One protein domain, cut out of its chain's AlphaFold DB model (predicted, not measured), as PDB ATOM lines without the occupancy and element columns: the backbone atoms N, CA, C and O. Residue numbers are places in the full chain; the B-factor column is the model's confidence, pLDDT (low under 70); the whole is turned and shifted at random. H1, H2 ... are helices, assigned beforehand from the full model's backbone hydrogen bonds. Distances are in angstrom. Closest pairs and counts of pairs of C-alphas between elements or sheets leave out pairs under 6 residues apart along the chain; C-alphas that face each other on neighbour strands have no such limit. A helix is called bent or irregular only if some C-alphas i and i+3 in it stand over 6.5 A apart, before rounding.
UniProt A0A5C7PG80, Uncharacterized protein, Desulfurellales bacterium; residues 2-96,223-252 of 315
ATOM      1  N   LEU A   2     249.254 211.046 219.523       55.47
ATOM      2  CA  LEU A   2     249.788 209.942 218.697       55.47
ATOM      3  C   LEU A   2     251.051 210.326 217.898       55.47
ATOM      4  O   LEU A   2     252.032 209.589 217.931       55.47
ATOM      5  N   ALA A   3     251.068 211.517 217.290       59.94
ATOM      6  CA  ALA A   3     252.201 212.042 216.519       59.94
ATOM      7  C   ALA A   3     253.501 212.183 217.348       59.94
ATOM      8  O   ALA A   3     254.583 211.810 216.901       59.94
ATOM      9  N   TRP A   4     253.379 212.617 218.610       61.44
ATOM     10  CA  TRP A   4     254.501 212.690 219.556       61.44
ATOM     11  C   TRP A   4     255.092 211.308 219.866       61.44
ATOM     12  O   TRP A   4     256.309 211.132 219.867       61.44
ATOM     13  N   ARG A   5     254.237 210.298 220.096       65.75
ATOM     14  CA  ARG A   5     254.689 208.926 220.392       65.75
ATOM     15  C   ARG A   5     255.410 208.290 219.204       65.75
ATOM     16  O   ARG A   5     256.344 207.524 219.422       65.75
ATOM     17  N   PHE A   6     255.002 208.621 217.980       62.84
ATOM     18  CA  PHE A   6     255.655 208.138 216.766       62.84
ATOM     19  C   PHE A   6     257.052 208.740 216.574       62.84
ATOM     20  O   PHE A   6     258.007 207.994 216.371       62.84
ATOM     21  N   GLY A   7     257.196 210.064 216.725       58.06
ATOM     22  CA  GLY A   7     258.511 210.721 216.684       58.06
ATOM     23  C   GLY A   7     259.455 210.209 217.777       58.06
ATOM     24  O   GLY A   7     260.626 209.936 217.527       58.06
ATOM     25  N   TRP A   8     258.925 209.962 218.979       64.25
ATOM     26  CA  TRP A   8     259.705 209.417 220.093       64.25
ATOM     27  C   TRP A   8     260.209 207.985 219.860       64.25
ATOM     28  O   TRP A   8     261.295 207.625 220.315       64.25
ATOM     29  N   ALA A   9     259.424 207.151 219.176       62.28
ATOM     30  CA  ALA A   9     259.775 205.755 218.916       62.28
ATOM     31  C   ALA A   9     260.864 205.593 217.841       62.28
ATOM     32  O   ALA A   9     261.502 204.544 217.790       62.28
ATOM     33  N   ARG A  10     261.075 206.610 216.993       55.97
ATOM     34  CA  ARG A  10     261.972 206.540 215.830       55.97
ATOM     35  C   ARG A  10     263.337 207.197 216.048       55.97
ATOM     36  O   ARG A  10     264.285 206.822 215.365       55.97
ATOM     37  N   GLY A  11     263.443 208.140 216.986       60.53
ATOM     38  CA  GLY A  11     264.700 208.836 217.256       60.53
ATOM     39  C   GLY A  11     265.764 207.913 217.857       60.53
ATOM     40  O   GLY A  11     265.478 207.145 218.781       60.53
ATOM     41  N   HIS A  12     266.992 207.993 217.346       58.72
ATOM     42  CA  HIS A  12     268.102 207.150 217.812       58.72
ATOM     43  C   HIS A  12     268.718 207.706 219.113       58.72
ATOM     44  O   HIS A  12     269.035 206.945 220.026       58.72
ATOM     45  N   ASP A  13     268.755 209.039 219.238       77.88
ATOM     46  CA  ASP A  13     269.275 209.788 220.388       77.88
ATOM     47  C   ASP A  13     268.182 210.600 221.102       77.88
ATOM     48  O   ASP A  13     267.129 210.905 220.544       77.88
ATOM     49  N   PHE A  14     268.422 211.001 222.354       71.25
ATOM     50  CA  PHE A  14     267.452 211.767 223.155       71.25
ATOM     51  C   PHE A  14     267.054 213.105 222.505       71.25
ATOM     52  O   PHE A  14     265.873 213.453 222.473       71.25
ATOM     53  N   PHE A  15     268.019 213.830 221.931       64.94
ATOM     54  CA  PHE A  15     267.763 215.090 221.223       64.94
ATOM     55  C   PHE A  15     267.014 214.880 219.903       64.94
ATOM     56  O   PHE A  15     266.156 215.688 219.552       64.94
ATOM     57  N   ASP A  16     267.269 213.764 219.222       59.06
ATOM     58  CA  ASP A  16     266.577 213.377 217.993       59.06
ATOM     59  C   ASP A  16     265.105 213.009 218.273       59.06
ATOM     60  O   ASP A  16     264.197 213.456 217.574       59.06
ATOM     61  N   LYS A  17     264.829 212.318 219.388       61.78
ATOM     62  CA  LYS A  17     263.459 212.014 219.849       61.78
ATOM     63  C   LYS A  17     262.645 213.265 220.172       61.78
ATOM     64  O   LYS A  17     261.471 213.343 219.811       61.78
ATOM     65  N   ILE A  18     263.256 214.243 220.845       72.31
ATOM     66  CA  ILE A  18     262.605 215.524 221.156       72.31
ATOM     67  C   ILE A  18     262.373 216.324 219.869       72.31
ATOM     68  O   ILE A  18     261.265 216.817 219.659       72.31
ATOM     69  N   GLY A  19     263.379 216.414 218.992       67.06
ATOM     70  CA  GLY A  19     263.285 217.141 217.724       67.06
ATOM     71  C   GLY A  19     262.203 216.580 216.801       67.06
ATOM     72  O   GLY A  19     261.353 217.328 216.318       67.06
ATOM     73  N   GLN A  20     262.165 215.259 216.622       65.06
ATOM     74  CA  GLN A  20     261.134 214.598 215.821       65.06
ATOM     75  C   GLN A  20     259.752 214.696 216.482       65.06
ATOM     76  O   GLN A  20     258.765 214.965 215.798       65.06
ATOM     77  N   GLY A  21     259.663 214.554 217.809       65.62
ATOM     78  CA  GLY A  21     258.410 214.711 218.553       65.62
ATOM     79  C   GLY A  21     257.787 216.102 218.390       65.62
ATOM     80  O   GLY A  21     256.597 216.211 218.084       65.62
ATOM     81  N   PHE A  22     258.588 217.163 218.534       71.81
ATOM     82  CA  PHE A  22     258.139 218.539 218.297       71.81
ATOM     83  C   PHE A  22     257.828 218.799 216.823       71.81
ATOM     84  O   PHE A  22     256.820 219.440 216.531       71.81
ATOM     85  N   GLY A  23     258.639 218.272 215.903       68.50
ATOM     86  CA  GLY A  23     258.416 218.403 214.463       68.50
ATOM     87  C   GLY A  23     257.059 217.843 214.032       68.50
ATOM     88  O   GLY A  23     256.296 218.530 213.357       68.50
ATOM     89  N   PHE A  24     256.703 216.643 214.495       66.00
ATOM     90  CA  PHE A  24     255.402 216.043 214.193       66.00
ATOM     91  C   PHE A  24     254.237 216.738 214.913       66.00
ATOM     92  O   PHE A  24     253.168 216.886 214.329       66.00
ATOM     93  N   ALA A  25     254.429 217.222 216.145       70.75
ATOM     94  CA  ALA A  25     253.402 218.007 216.835       70.75
ATOM     95  C   ALA A  25     253.122 219.351 216.133       70.75
ATOM     96  O   ALA A  25     251.964 219.753 216.001       70.75
ATOM     97  N   ALA A  26     254.170 220.023 215.649       70.06
ATOM     98  CA  ALA A  26     254.054 221.240 214.854       70.06
ATOM     99  C   ALA A  26     253.406 220.964 213.489       70.06
ATOM    100  O   ALA A  26     252.571 221.754 213.052       70.06
ATOM    101  N   ALA A  27     253.720 219.832 212.852       69.69
ATOM    102  CA  ALA A  27     253.082 219.410 211.607       69.69
ATOM    103  C   ALA A  27     251.568 219.194 211.780       69.69
ATOM    104  O   ALA A  27     250.805 219.737 210.987       69.69
ATOM    105  N   SER A  28     251.118 218.523 212.849       71.62
ATOM    106  CA  SER A  28     249.681 218.347 213.132       71.62
ATOM    107  C   SER A  28     248.947 219.678 213.341       71.62
ATOM    108  O   SER A  28     247.822 219.863 212.876       71.62
ATOM    109  N   LEU A  29     249.588 220.646 214.011       77.19
ATOM    110  CA  LEU A  29     249.046 222.005 214.117       77.19
ATOM    111  C   LEU A  29     248.998 222.683 212.741       77.19
ATOM    112  O   LEU A  29     247.996 223.304 212.392       77.19
ATOM    113  N   MET A  30     250.043 222.529 211.930       76.06
ATOM    114  CA  MET A  30     250.110 223.124 210.598       76.06
ATOM    115  C   MET A  30     249.092 222.517 209.624       76.06
ATOM    116  O   MET A  30     248.559 223.243 208.791       76.06
ATOM    117  N   VAL A  31     248.747 221.232 209.731       79.62
ATOM    118  CA  VAL A  31     247.681 220.615 208.919       79.62
ATOM    119  C   VAL A  31     246.305 221.132 209.342       79.62
ATOM    120  O   VAL A  31     245.497 221.478 208.475       79.62
ATOM    121  N   GLY A  32     246.062 221.261 210.652       75.38
ATOM    122  CA  GLY A  32     244.800 221.771 211.196       75.38
ATOM    123  C   GLY A  32     244.551 223.258 210.917       75.38
ATOM    124  O   GLY A  32     243.427 223.635 210.590       75.38
ATOM    125  N   TYR A  33     245.590 224.100 211.002       79.19
ATOM    126  CA  TYR A  33     245.487 225.554 210.798       79.19
ATOM    127  C   TYR A  33     245.916 226.022 209.397       79.19
ATOM    128  O   TYR A  33     245.552 227.119 208.970       79.19
ATOM    129  N   GLY A  34     246.668 225.219 208.644       77.94
ATOM    130  CA  GLY A  34     247.251 225.631 207.363       77.94
ATOM    131  C   GLY A  34     246.206 225.920 206.291       77.94
ATOM    132  O   GLY A  34     246.347 226.902 205.567       77.94
ATOM    133  N   GLY A  35     245.101 225.165 206.256       76.19
ATOM    134  CA  GLY A  35     243.974 225.456 205.360       76.19
ATOM    135  C   GLY A  35     243.382 226.854 205.582       76.19
ATOM    136  O   GLY A  35     243.041 227.553 204.629       76.19
ATOM    137  N   ILE A  36     243.351 227.305 206.839       78.94
ATOM    138  CA  ILE A  36     242.884 228.641 207.230       78.94
ATOM    139  C   ILE A  36     243.853 229.707 206.742       78.94
ATOM    140  O   ILE A  36     243.427 230.713 206.185       78.94
ATOM    141  N   LEU A  37     245.154 229.502 206.958       78.69
ATOM    142  CA  LEU A  37     246.188 230.458 206.566       78.69
ATOM    143  C   LEU A  37     246.226 230.633 205.044       78.69
ATOM    144  O   LEU A  37     246.366 231.757 204.566       78.69
ATOM    145  N   ILE A  38     246.014 229.550 204.291       81.81
ATOM    146  CA  ILE A  38     245.891 229.580 202.829       81.81
ATOM    147  C   ILE A  38     244.642 230.367 202.415       81.81
ATOM    148  O   ILE A  38     244.749 231.281 201.597       81.81
ATOM    149  N   LEU A  39     243.479 230.069 203.007       78.69
ATOM    150  CA  LEU A  39     242.225 230.765 202.698       78.69
ATOM    151  C   LEU A  39     242.305 232.259 203.047       78.69
ATOM    152  O   LEU A  39     241.913 233.111 202.255       78.69
ATOM    153  N   MET A  40     242.871 232.594 204.204       79.25
ATOM    154  CA  MET A  40     243.019 233.969 204.677       79.25
ATOM    155  C   MET A  40     244.034 234.752 203.825       79.25
ATOM    156  O   MET A  40     243.799 235.919 203.508       79.25
ATOM    157  N   ALA A  41     245.126 234.114 203.387       82.38
ATOM    158  CA  ALA A  41     246.072 234.700 202.438       82.38
ATOM    159  C   ALA A  41     245.436 234.923 201.056       82.38
ATOM    160  O   ALA A  41     245.699 235.945 200.418       82.38
ATOM    161  N   TRP A  42     244.554 234.018 200.622       79.75
ATOM    162  CA  TRP A  42     243.808 234.153 199.372       79.75
ATOM    163  C   TRP A  42     242.822 235.326 199.415       79.75
ATOM    164  O   TRP A  42     242.817 236.160 198.512       79.75
ATOM    165  N   LEU A  43     242.047 235.441 200.498       84.44
ATOM    166  CA  LEU A  43     241.082 236.528 200.701       84.44
ATOM    167  C   LEU A  43     241.757 237.905 200.801       84.44
ATOM    168  O   LEU A  43     241.207 238.893 200.326       84.44
ATOM    169  N   LYS A  44     242.975 237.977 201.353       83.50
ATOM    170  CA  LYS A  44     243.781 239.213 201.425       83.50
ATOM    171  C   LYS A  44     244.608 239.494 200.159       83.50
ATOM    172  O   LYS A  44     245.440 240.398 200.166       83.50
ATOM    173  N   ASN A  45     244.393 238.736 199.078       87.25
ATOM    174  CA  ASN A  45     245.103 238.836 197.794       87.25
ATOM    175  C   ASN A  45     246.640 238.648 197.892       87.25
ATOM    176  O   ASN A  45     247.392 239.062 197.009       87.25
ATOM    177  N   LEU A  46     247.122 237.970 198.940       82.06
ATOM    178  CA  LEU A  46     248.532 237.637 199.168       82.06
ATOM    179  C   LEU A  46     248.877 236.295 198.499       82.06
ATOM    180  O   LEU A  46     249.177 235.299 199.161       82.06
ATOM    181  N   ARG A  47     248.827 236.255 197.163       77.62
ATOM    182  CA  ARG A  47     248.905 235.006 196.376       77.62
ATOM    183  C   ARG A  47     250.211 234.227 196.570       77.62
ATOM    184  O   ARG A  47     250.173 233.009 196.703       77.62
ATOM    185  N   VAL A  48     251.352 234.915 196.640       74.88
ATOM    186  CA  VAL A  48     252.669 234.279 196.857       74.88
ATOM    187  C   VAL A  48     252.725 233.580 198.219       74.88
ATOM    188  O   VAL A  48     253.220 232.461 198.330       74.88
ATOM    189  N   LEU A  49     252.155 234.211 199.246       72.25
ATOM    190  CA  LEU A  49     252.106 233.665 200.597       72.25
ATOM    191  C   LEU A  49     251.137 232.474 200.690       72.25
ATOM    192  O   LEU A  49     251.447 231.481 201.343       72.25
ATOM    193  N   ALA A  50     250.005 232.533 199.980       71.88
ATOM    194  CA  ALA A  50     249.063 231.419 199.883       71.88
ATOM    195  C   ALA A  50     249.703 230.179 199.233       71.88
ATOM    196  O   ALA A  50     249.521 229.068 199.728       71.88
ATOM    197  N   VAL A  51     250.499 230.363 198.173       76.06
ATOM    198  CA  VAL A  51     251.240 229.268 197.521       76.06
ATOM    199  C   VAL A  51     252.293 228.675 198.464       76.06
ATOM    200  O   VAL A  51     252.392 227.454 198.574       76.06
ATOM    201  N   ALA A  52     253.034 229.516 199.194       70.88
ATOM    202  CA  ALA A  52     254.026 229.057 200.167       70.88
ATOM    203  C   ALA A  52     253.390 228.234 201.304       70.88
ATOM    204  O   ALA A  52     253.865 227.142 201.619       70.88
ATOM    205  N   PHE A  53     252.278 228.708 201.877       73.75
ATOM    206  CA  PHE A  53     251.538 227.951 202.889       73.75
ATOM    207  C   PHE A  53     250.914 226.673 202.327       73.75
ATOM    208  O   PHE A  53     250.928 225.654 203.010       73.75
ATOM    209  N   GLY A  54     250.436 226.698 201.080       75.19
ATOM    210  CA  GLY A  54     249.946 225.514 200.374       75.19
ATOM    211  C   GLY A  54     251.000 224.417 200.285       75.19
ATOM    212  O   GLY A  54     250.721 223.267 200.618       75.19
ATOM    213  N   PHE A  55     252.231 224.771 199.919       72.38
ATOM    214  CA  PHE A  55     253.327 223.810 199.817       72.38
ATOM    215  C   PHE A  55     253.683 223.183 201.175       72.38
ATOM    216  O   PHE A  55     253.779 221.960 201.295       72.38
ATOM    217  N   VAL A  56     253.806 224.006 202.223       73.50
ATOM    218  CA  VAL A  56     254.085 223.528 203.590       73.50
ATOM    219  C   VAL A  56     252.939 222.666 204.128       73.50
ATOM    220  O   VAL A  56     253.190 221.658 204.793       73.50
ATOM    221  N   TRP A  57     251.690 223.015 203.816       83.25
ATOM    222  CA  TRP A  57     250.516 222.232 204.199       83.25
ATOM    223  C   TRP A  57     250.512 220.850 203.536       83.25
ATOM    224  O   TRP A  57     250.343 219.855 204.237       83.25
ATOM    225  N   VAL A  58     250.787 220.762 202.228       77.19
ATOM    226  CA  VAL A  58     250.860 219.476 201.505       77.19
ATOM    227  C   VAL A  58     251.954 218.573 202.081       77.19
ATOM    228  O   VAL A  58     251.706 217.392 202.320       77.19
ATOM    229  N   ILE A  59     253.143 219.118 202.359       73.31
ATOM    230  CA  ILE A  59     254.239 218.354 202.976       73.31
ATOM    231  C   ILE A  59     253.848 217.867 204.376       73.31
ATOM    232  O   ILE A  59     254.085 216.707 204.713       73.31
ATOM    233  N   SER A  60     253.227 218.731 205.182       77.06
ATOM    234  CA  SER A  60     252.804 218.376 206.542       77.06
ATOM    235  C   SER A  60     251.721 217.292 206.520       77.06
ATOM    236  O   SER A  60     251.796 216.332 207.283       77.06
ATOM    237  N   PHE A  61     250.774 217.383 205.583       78.31
ATOM    238  CA  PHE A  61     249.728 216.384 205.374       78.31
ATOM    239  C   PHE A  61     250.303 215.030 204.933       78.31
ATOM    240  O   PHE A  61     249.928 213.982 205.466       78.31
ATOM    241  N   ALA A  62     251.262 215.031 204.003       70.88
ATOM    242  CA  ALA A  62     251.955 213.818 203.574       70.88
ATOM    243  C   ALA A  62     252.756 213.173 204.724       70.88
ATOM    244  O   ALA A  62     252.736 211.955 204.895       70.88
ATOM    245  N   ALA A  63     253.423 213.978 205.555       69.00
ATOM    246  CA  ALA A  63     254.166 213.487 206.713       69.00
ATOM    247  C   ALA A  63     253.242 212.902 207.799       69.00
ATOM    248  O   ALA A  63     253.551 211.863 208.388       69.00
ATOM    249  N   GLU A  64     252.096 213.537 208.050       75.00
ATOM    250  CA  GLU A  64     251.125 213.080 209.044       75.00
ATOM    251  C   GLU A  64     250.436 211.784 208.603       75.00
ATOM    252  O   GLU A  64     250.405 210.815 209.367       75.00
ATOM    253  N   THR A  65     249.993 211.703 207.347       68.69
ATOM    254  CA  THR A  65     249.428 210.465 206.779       68.69
ATOM    255  C   THR A  65     250.437 209.316 206.811       68.69
ATOM    256  O   THR A  65     250.101 208.231 207.287       68.69
ATOM    257  N   ALA A  66     251.696 209.558 206.433       67.69
ATOM    258  CA  ALA A  66     252.761 208.559 206.535       67.69
ATOM    259  C   ALA A  66     253.001 208.090 207.984       67.69
ATOM    260  O   ALA A  66     253.261 206.907 208.215       67.69
ATOM    261  N   SER A  67     252.882 208.984 208.973       66.56
ATOM    262  CA  SER A  67     253.026 208.620 210.388       66.56
ATOM    263  C   SER A  67     251.894 207.709 210.876       66.56
ATOM    264  O   SER A  67     252.150 206.711 211.552       66.56
ATOM    265  N   HIS A  68     250.653 207.982 210.469       67.12
ATOM    266  CA  HIS A  68     249.498 207.162 210.828       67.12
ATOM    267  C   HIS A  68     249.529 205.787 210.156       67.12
ATOM    268  O   HIS A  68     249.290 204.780 210.826       67.12
ATOM    269  N   VAL A  69     249.892 205.734 208.868       68.69
ATOM    270  CA  VAL A  69     250.103 204.467 208.151       68.69
ATOM    271  C   VAL A  69     251.229 203.666 208.809       68.69
ATOM    272  O   VAL A  69     251.075 202.470 209.034       68.69
ATOM    273  N   GLY A  70     252.325 204.321 209.200       62.47
ATOM    274  CA  GLY A  70     253.449 203.670 209.873       62.47
ATOM    275  C   GLY A  70     253.080 203.042 211.222       62.47
ATOM    276  O   GLY A  70     253.472 201.906 211.493       62.47
ATOM    277  N   VAL A  71     252.305 203.740 212.063       65.44
ATOM    278  CA  VAL A  71     251.818 203.192 213.346       65.44
ATOM    279  C   VAL A  71     250.910 201.987 213.115       65.44
ATOM    280  O   VAL A  71     251.050 200.972 213.795       65.44
ATOM    281  N   LEU A  72     250.004 202.078 212.142       66.94
ATOM    282  CA  LEU A  72     249.071 200.998 211.842       66.94
ATOM    283  C   LEU A  72     249.785 199.767 211.274       66.94
ATOM    284  O   LEU A  72     249.567 198.660 211.758       66.94
ATOM    285  N   ALA A  73     250.702 199.966 210.326       64.75
ATOM    286  CA  ALA A  73     251.525 198.901 209.764       64.75
ATOM    287  C   ALA A  73     252.384 198.218 210.840       64.75
ATOM    288  O   ALA A  73     252.464 196.993 210.878       64.75
ATOM    289  N   THR A  74     252.976 198.991 211.756       67.81
ATOM    290  CA  THR A  74     253.800 198.436 212.844       67.81
ATOM    291  C   THR A  74     252.958 197.626 213.830       67.81
ATOM    292  O   THR A  74     253.360 196.530 214.218       67.81
ATOM    293  N   ASN A  75     251.775 198.124 214.201       69.75
ATOM    294  CA  ASN A  75     250.870 197.414 215.103       69.75
ATOM    295  C   ASN A  75     250.353 196.116 214.471       69.75
ATOM    296  O   ASN A  75     250.384 195.083 215.134       69.75
ATOM    297  N   ASN A  76     249.961 196.152 213.194       69.81
ATOM    298  CA  ASN A  76     249.519 194.967 212.455       69.81
ATOM    299  C   ASN A  76     250.652 193.949 212.278       69.81
ATOM    300  O   ASN A  76     250.447 192.753 212.457       69.81
ATOM    301  N   ALA A  77     251.872 194.405 211.986       69.19
ATOM    302  CA  ALA A  77     253.024 193.517 211.884       69.19
ATOM    303  C   ALA A  77     253.352 192.860 213.236       69.19
ATOM    304  O   ALA A  77     253.623 191.661 213.287       69.19
ATOM    305  N   GLN A  78     253.304 193.603 214.348       72.25
ATOM    306  CA  GLN A  78     253.536 193.037 215.680       72.25
ATOM    307  C   GLN A  78     252.462 192.020 216.078       72.25
ATOM    308  O   GLN A  78     252.804 190.944 216.578       72.25
ATOM    309  N   THR A  79     251.183 192.318 215.847       72.81
ATOM    310  CA  THR A  79     250.086 191.393 216.163       72.81
ATOM    311  C   THR A  79     250.137 190.152 215.278       72.81
ATOM    312  O   THR A  79     250.075 189.043 215.814       72.81
ATOM    313  N   HIS A  80     250.362 190.303 213.971       71.50
ATOM    314  CA  HIS A  80     250.516 189.183 213.042       71.50
ATOM    315  C   HIS A  80     251.713 188.296 213.415       71.50
ATOM    316  O   HIS A  80     251.568 187.081 213.559       71.50
ATOM    317  N   ASN A  81     252.880 188.887 213.688       72.75
ATOM    318  CA  ASN A  81     254.061 188.135 214.122       72.75
ATOM    319  C   ASN A  81     253.806 187.381 215.435       72.75
ATOM    320  O   ASN A  81     254.203 186.223 215.571       72.75
ATOM    321  N   SER A  82     253.105 187.996 216.393       75.81
ATOM    322  CA  SER A  82     252.745 187.325 217.647       75.81
ATOM    323  C   SER A  82     251.777 186.153 217.432       75.81
ATOM    324  O   SER A  82     251.931 185.106 218.067       75.81
ATOM    325  N   ALA A  83     250.840 186.284 216.489       73.44
ATOM    326  CA  ALA A  83     249.893 185.235 216.137       73.44
ATOM    327  C   ALA A  83     250.591 184.065 215.431       73.44
ATOM    328  O   ALA A  83     250.428 182.921 215.861       73.44
ATOM    329  N   VAL A  84     251.446 184.339 214.437       79.00
ATOM    330  CA  VAL A  84     252.251 183.323 213.736       79.00
ATOM    331  C   VAL A  84     253.126 182.546 214.719       79.00
ATOM    332  O   VAL A  84     253.127 181.316 214.706       79.00
ATOM    333  N   MET A  85     253.817 183.242 215.627       78.81
ATOM    334  CA  MET A  85     254.666 182.593 216.631       78.81
ATOM    335  C   MET A  85     253.855 181.747 217.618       78.81
ATOM    336  O   MET A  85     254.303 180.667 218.005       78.81
ATOM    337  N   SER A  86     252.658 182.191 218.017       78.44
ATOM    338  CA  SER A  86     251.793 181.401 218.905       78.44
ATOM    339  C   SER A  86     251.260 180.138 218.220       78.44
ATOM    340  O   SER A  86     251.284 179.062 218.818       78.44
ATOM    341  N   LYS A  87     250.884 180.232 216.938       79.19
ATOM    342  CA  LYS A  87     250.453 179.087 216.130       79.19
ATOM    343  C   LYS A  87     251.590 178.082 215.926       79.19
ATOM    344  O   LYS A  87     251.385 176.894 216.150       79.19
ATOM    345  N   ALA A  88     252.794 178.550 215.596       80.62
ATOM    346  CA  ALA A  88     253.965 177.686 215.449       80.62
ATOM    347  C   ALA A  88     254.310 176.949 216.758       80.62
ATOM    348  O   ALA A  88     254.615 175.757 216.738       80.62
ATOM    349  N   ARG A  89     254.209 177.626 217.913       80.44
ATOM    350  CA  ARG A  89     254.398 176.992 219.233       80.44
ATOM    351  C   ARG A  89     253.340 175.933 219.526       80.44
ATOM    352  O   ARG A  89     253.680 174.889 220.078       80.44
ATOM    353  N   TYR A  90     252.088 176.187 219.156       79.38
ATOM    354  CA  TYR A  90     251.004 175.220 219.309       79.38
ATOM    355  C   TYR A  90     251.203 173.986 218.416       79.38
ATOM    356  O   TYR A  90     251.102 172.855 218.880       79.38
ATOM    357  N   GLU A  91     251.557 174.172 217.146       82.19
ATOM    358  CA  GLU A  91     251.842 173.047 216.246       82.19
ATOM    359  C   GLU A  91     253.037 172.218 216.738       82.19
ATOM    360  O   GLU A  91     252.988 170.985 216.731       82.19
ATOM    361  N   ALA A  92     254.087 172.878 217.235       83.31
ATOM    362  CA  ALA A  92     255.233 172.208 217.836       83.31
ATOM    363  C   ALA A  92     254.852 171.404 219.093       83.31
ATOM    364  O   ALA A  92     255.311 170.270 219.241       83.31
ATOM    365  N   SER A  93     253.997 171.937 219.976       81.88
ATOM    366  CA  SER A  93     253.567 171.226 221.190       81.88
ATOM    367  C   SER A  93     252.695 170.010 220.867       81.88
ATOM    368  O   SER A  93     252.911 168.931 221.423       81.88
ATOM    369  N   VAL A  94     251.775 170.136 219.906       85.38
ATOM    370  CA  VAL A  94     250.935 169.025 219.433       85.38
ATOM    371  C   VAL A  94     251.777 167.933 218.773       85.38
ATOM    372  O   VAL A  94     251.558 166.747 219.019       85.38
ATOM    373  N   ASN A  95     252.763 168.302 217.953       86.62
ATOM    374  CA  ASN A  95     253.659 167.325 217.335       86.62
ATOM    375  C   ASN A  95     254.559 166.641 218.374       86.62
ATOM    376  O   ASN A  95     254.726 165.424 218.319       86.62
ATOM    377  N   GLY A  96     255.068 167.388 219.360       84.25
ATOM    378  CA  GLY A  96     255.830 166.829 220.478       84.25
ATOM    379  C   GLY A  96     255.029 165.804 221.286       84.25
ATOM    380  O   GLY A  96     255.548 164.734 221.605       84.25
ATOM    381  N   GLU A 223     243.963 195.253 204.085       61.00
ATOM    382  CA  GLU A 223     244.884 196.361 203.831       61.00
ATOM    383  C   GLU A 223     244.111 197.627 203.434       61.00
ATOM    384  O   GLU A 223     244.317 198.700 204.011       61.00
ATOM    385  N   ALA A 224     243.132 197.486 202.534       58.38
ATOM    386  CA  ALA A 224     242.285 198.589 202.093       58.38
ATOM    387  C   ALA A 224     241.491 199.236 203.244       58.38
ATOM    388  O   ALA A 224     241.398 200.463 203.310       58.38
ATOM    389  N   THR A 225     240.945 198.453 204.184       61.94
ATOM    390  CA  THR A 225     240.212 199.007 205.338       61.94
ATOM    391  C   THR A 225     241.114 199.715 206.339       61.94
ATOM    392  O   THR A 225     240.704 200.725 206.914       61.94
ATOM    393  N   ASN A 226     242.350 199.251 206.516       61.25
ATOM    394  CA  ASN A 226     243.339 199.928 207.349       61.25
ATOM    395  C   ASN A 226     243.753 201.284 206.756       61.25
ATOM    396  O   ASN A 226     243.773 202.290 207.468       61.25
ATOM    397  N   ILE A 227     243.996 201.341 205.444       62.91
ATOM    398  CA  ILE A 227     244.254 202.602 204.731       62.91
ATOM    399  C   ILE A 227     243.034 203.530 204.834       62.91
ATOM    400  O   ILE A 227     243.181 204.710 205.158       62.91
ATOM    401  N   ALA A 228     241.824 203.000 204.634       59.53
ATOM    402  CA  ALA A 228     240.591 203.769 204.758       59.53
ATOM    403  C   ALA A 228     240.412 204.355 206.169       59.53
ATOM    404  O   ALA A 228     240.056 205.523 206.293       59.53
ATOM    405  N   ALA A 229     240.716 203.598 207.227       60.28
ATOM    406  CA  ALA A 229     240.640 204.081 208.606       60.28
ATOM    407  C   ALA A 229     241.621 205.235 208.880       60.28
ATOM    408  O   ALA A 229     241.250 206.212 209.534       60.28
ATOM    409  N   VAL A 230     242.846 205.165 208.342       65.50
ATOM    410  CA  VAL A 230     243.824 206.263 208.439       65.50
ATOM    411  C   VAL A 230     243.333 207.507 207.704       65.50
ATOM    412  O   VAL A 230     243.404 208.607 208.251       65.50
ATOM    413  N   LEU A 231     242.796 207.342 206.494       61.88
ATOM    414  CA  LEU A 231     242.241 208.451 205.718       61.88
ATOM    415  C   LEU A 231     241.045 209.099 206.424       61.88
ATOM    416  O   LEU A 231     240.945 210.323 206.459       61.88
ATOM    417  N   LEU A 232     240.170 208.300 207.033       62.28
ATOM    418  CA  LEU A 232     238.999 208.785 207.763       62.28
ATOM    419  C   LEU A 232     239.408 209.563 209.021       62.28
ATOM    420  O   LEU A 232     238.851 210.622 209.307       62.28
ATOM    421  N   LEU A 233     240.437 209.091 209.731       62.84
ATOM    422  CA  LEU A 233     240.996 209.798 210.880       62.84
ATOM    423  C   LEU A 233     241.660 211.121 210.464       62.84
ATOM    424  O   LEU A 233     241.456 212.142 211.121       62.84
ATOM    425  N   ALA A 234     242.400 211.127 209.353       63.16
ATOM    426  CA  ALA A 234     242.991 212.343 208.799       63.16
ATOM    427  C   ALA A 234     241.910 213.361 208.396       63.16
ATOM    428  O   ALA A 234     241.996 214.534 208.761       63.16
ATOM    429  N   LEU A 235     240.848 212.910 207.718       63.50
ATOM    430  CA  LEU A 235     239.702 213.750 207.363       63.50
ATOM    431  C   LEU A 235     239.017 214.332 208.603       63.50
ATOM    432  O   LEU A 235     238.711 215.520 208.615       63.50
ATOM    433  N   PHE A 236     238.842 213.543 209.665       61.91
ATOM    434  CA  PHE A 236     238.243 214.008 210.916       61.91
ATOM    435  C   PHE A 236     239.017 215.176 211.553       61.91
ATOM    436  O   PHE A 236     238.410 216.176 211.944       61.91
ATOM    437  N   PHE A 237     240.351 215.101 211.614       61.03
ATOM    438  CA  PHE A 237     241.172 216.194 212.154       61.03
ATOM    439  C   PHE A 237     241.154 217.443 211.265       61.03
ATOM    440  O   PHE A 237     241.072 218.560 211.783       61.03
ATOM    441  N   VAL A 238     241.154 217.268 209.941       67.56
ATOM    442  CA  VAL A 238     240.997 218.379 208.989       67.56
ATOM    443  C   VAL A 238     239.626 219.049 209.156       67.56
ATOM    444  O   VAL A 238     239.544 220.278 209.211       67.56
ATOM    445  N   SER A 239     238.551 218.268 209.310       62.09
ATOM    446  CA  SER A 239     237.193 218.784 209.526       62.09
ATOM    447  C   SER A 239     237.045 219.535 210.850       62.09
ATOM    448  O   SER A 239     236.424 220.596 210.871       62.09
ATOM    449  N   LEU A 240     237.640 219.048 211.944       65.62
ATOM    450  CA  LEU A 240     237.648 219.761 213.229       65.62
ATOM    451  C   LEU A 240     238.415 221.087 213.156       65.62
ATOM    452  O   LEU A 240     237.944 222.091 213.693       65.62
ATOM    453  N   GLY A 241     239.560 221.111 212.463       65.06
ATOM    454  CA  GLY A 241     240.314 222.342 212.210       65.06
ATOM    455  C   GLY A 241     239.479 223.370 211.442       65.06
ATOM    456  O   GLY A 241     239.354 224.520 211.869       65.06
ATOM    457  N   MET A 242     238.811 222.940 210.366       63.69
ATOM    458  CA  MET A 242     237.902 223.804 209.605       63.69
ATOM    459  C   MET A 242     236.690 224.273 210.427       63.69
ATOM    460  O   MET A 242     236.328 225.445 210.349       63.69
ATOM    461  N   ALA A 243     236.087 223.411 211.250       63.44
ATOM    462  CA  ALA A 243     234.932 223.765 212.077       63.44
ATOM    463  C   ALA A 243     235.281 224.784 213.177       63.44
ATOM    464  O   ALA A 243     234.561 225.768 213.350       63.44
ATOM    465  N   ASN A 244     236.416 224.608 213.867       69.75
ATOM    466  CA  ASN A 244     236.914 225.565 214.863       69.75
ATOM    467  C   ASN A 244     237.173 226.950 214.239       69.75
ATOM    468  O   ASN A 244     236.934 227.991 214.847       69.75
ATOM    469  N   THR A 245     237.600 226.957 212.980       64.12
ATOM    470  CA  THR A 245     237.823 228.177 212.197       64.12
ATOM    471  C   THR A 245     236.530 228.849 211.782       64.12
ATOM    472  O   THR A 245     236.407 230.065 211.903       64.12
ATOM    473  N   GLY A 246     235.567 228.069 211.285       64.69
ATOM    474  CA  GLY A 246     234.236 228.573 210.964       64.69
ATOM    475  C   GLY A 246     233.609 229.232 212.187       64.69
ATOM    476  O   GLY A 246     233.096 230.342 212.088       64.69
ATOM    477  N   LEU A 247     233.762 228.615 213.363       70.62
ATOM    478  CA  LEU A 247     233.324 229.194 214.628       70.62
ATOM    479  C   LEU A 247     234.080 230.486 214.976       70.62
ATOM    480  O   LEU A 247     233.447 231.459 215.380       70.62
ATOM    481  N   TRP A 248     235.402 230.543 214.782       72.50
ATOM    482  CA  TRP A 248     236.180 231.769 214.995       72.50
ATOM    483  C   TRP A 248     235.716 232.917 214.085       72.50
ATOM    484  O   TRP A 248     235.482 234.023 214.563       72.50
ATOM    485  N   TYR A 249     235.488 232.654 212.794       65.94
ATOM    486  CA  TYR A 249     234.973 233.659 211.857       65.94
ATOM    487  C   TYR A 249     233.548 234.104 212.183       65.94
ATOM    488  O   TYR A 249     233.241 235.285 212.060       65.94
ATOM    489  N   LEU A 250     232.681 233.190 212.613       70.38
ATOM    490  CA  LEU A 250     231.315 233.537 213.011       70.38
ATOM    491  C   LEU A 250     231.278 234.365 214.303       70.38
ATOM    492  O   LEU A 250     230.371 235.170 214.477       70.38
ATOM    493  N   THR A 251     232.254 234.177 215.193       71.44
ATOM    494  CA  THR A 251     232.314 234.864 216.496       71.44
ATOM    495  C   THR A 251     233.119 236.163 216.480       71.44
ATOM    496  O   THR A 251     232.828 237.036 217.284       71.44
ATOM    497  N   HIS A 252     234.097 236.311 215.581       63.66
ATOM    498  CA  HIS A 252     234.985 237.484 215.508       63.66
ATOM    499  C   HIS A 252     234.895 238.239 214.167       63.66
ATOM    500  O   HIS A 252     235.504 239.294 213.997       63.66
TER     501      HIS A 252
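This is residues 2 to 96 and 223 to 252 of the 315 residues of an uncharacterized protein of Desulfurellales bacterium (UniProt A0A5C7PG80). One very long helix, H3, makes the length; bent H2, H1 and H4 pack on its residues 47 to 72, while its residues 77 to 96 stick out bare. H2b and H3 form a helical hairpin; H2a turns away across H3, with H1 folded back on it, and H4 crosses H3 obliquely. The printed part has 125 residues, all helix by class, in the order H1, H2, H3, H4, with no named strand. It is only just loose, close to extended, with a radius of gyration of the C-alphas of 20.4 A and spans of 76 by 34 by 25 A.

H3, residues 47 to 96, measures 72.6 A and ends at C-alpha 96 (255.830, 166.829, 220.478). H2, residues 14 to 43, was assigned as one helix by its hydrogen bonds but is bent, C-alphas 32 and 35 being 7.0 A apart; its arms are H2a, residues 14 to 32, 27.5 A, and H2b, residues 35 to 43. H1, residues 2 to 10, begins at C-alpha 2 (249.788, 209.942, 218.697). H4, residues 223 to 252, measures 43.9 A.

H3 touches H2b at a shallow tilt of 16 degrees, opposite ways; the closest C-alphas, Ile 38 and Ala 50, are 4.7 A apart. H2a touches H3 at a steep tilt of 60 degrees, closest at C-alphas 27 and 60, 5.2 A. H4 touches H3 at 36 degrees, only just steep, closest at C-alphas 68 and 230, 6.2 A. H1 and H2a, a helical hairpin, touch closest at C-alphas 7 and 21, 4.4 A. H1 and H4 are apart. In H1, H2a, H2b, H3 and H4 every O i to N i+4 pair is within hydrogen-bond range.

C-alphas 45 and 96, the two farthest apart, are 76.3 A apart. Residues 97 to 222 are not printed; the gap across the cut is 35.6 A. The links H1 to H2 and H2 to H3 are tight. Mean pLDDT of the printed part is 70.7, with 60 residues under 70, among them 223 to 246.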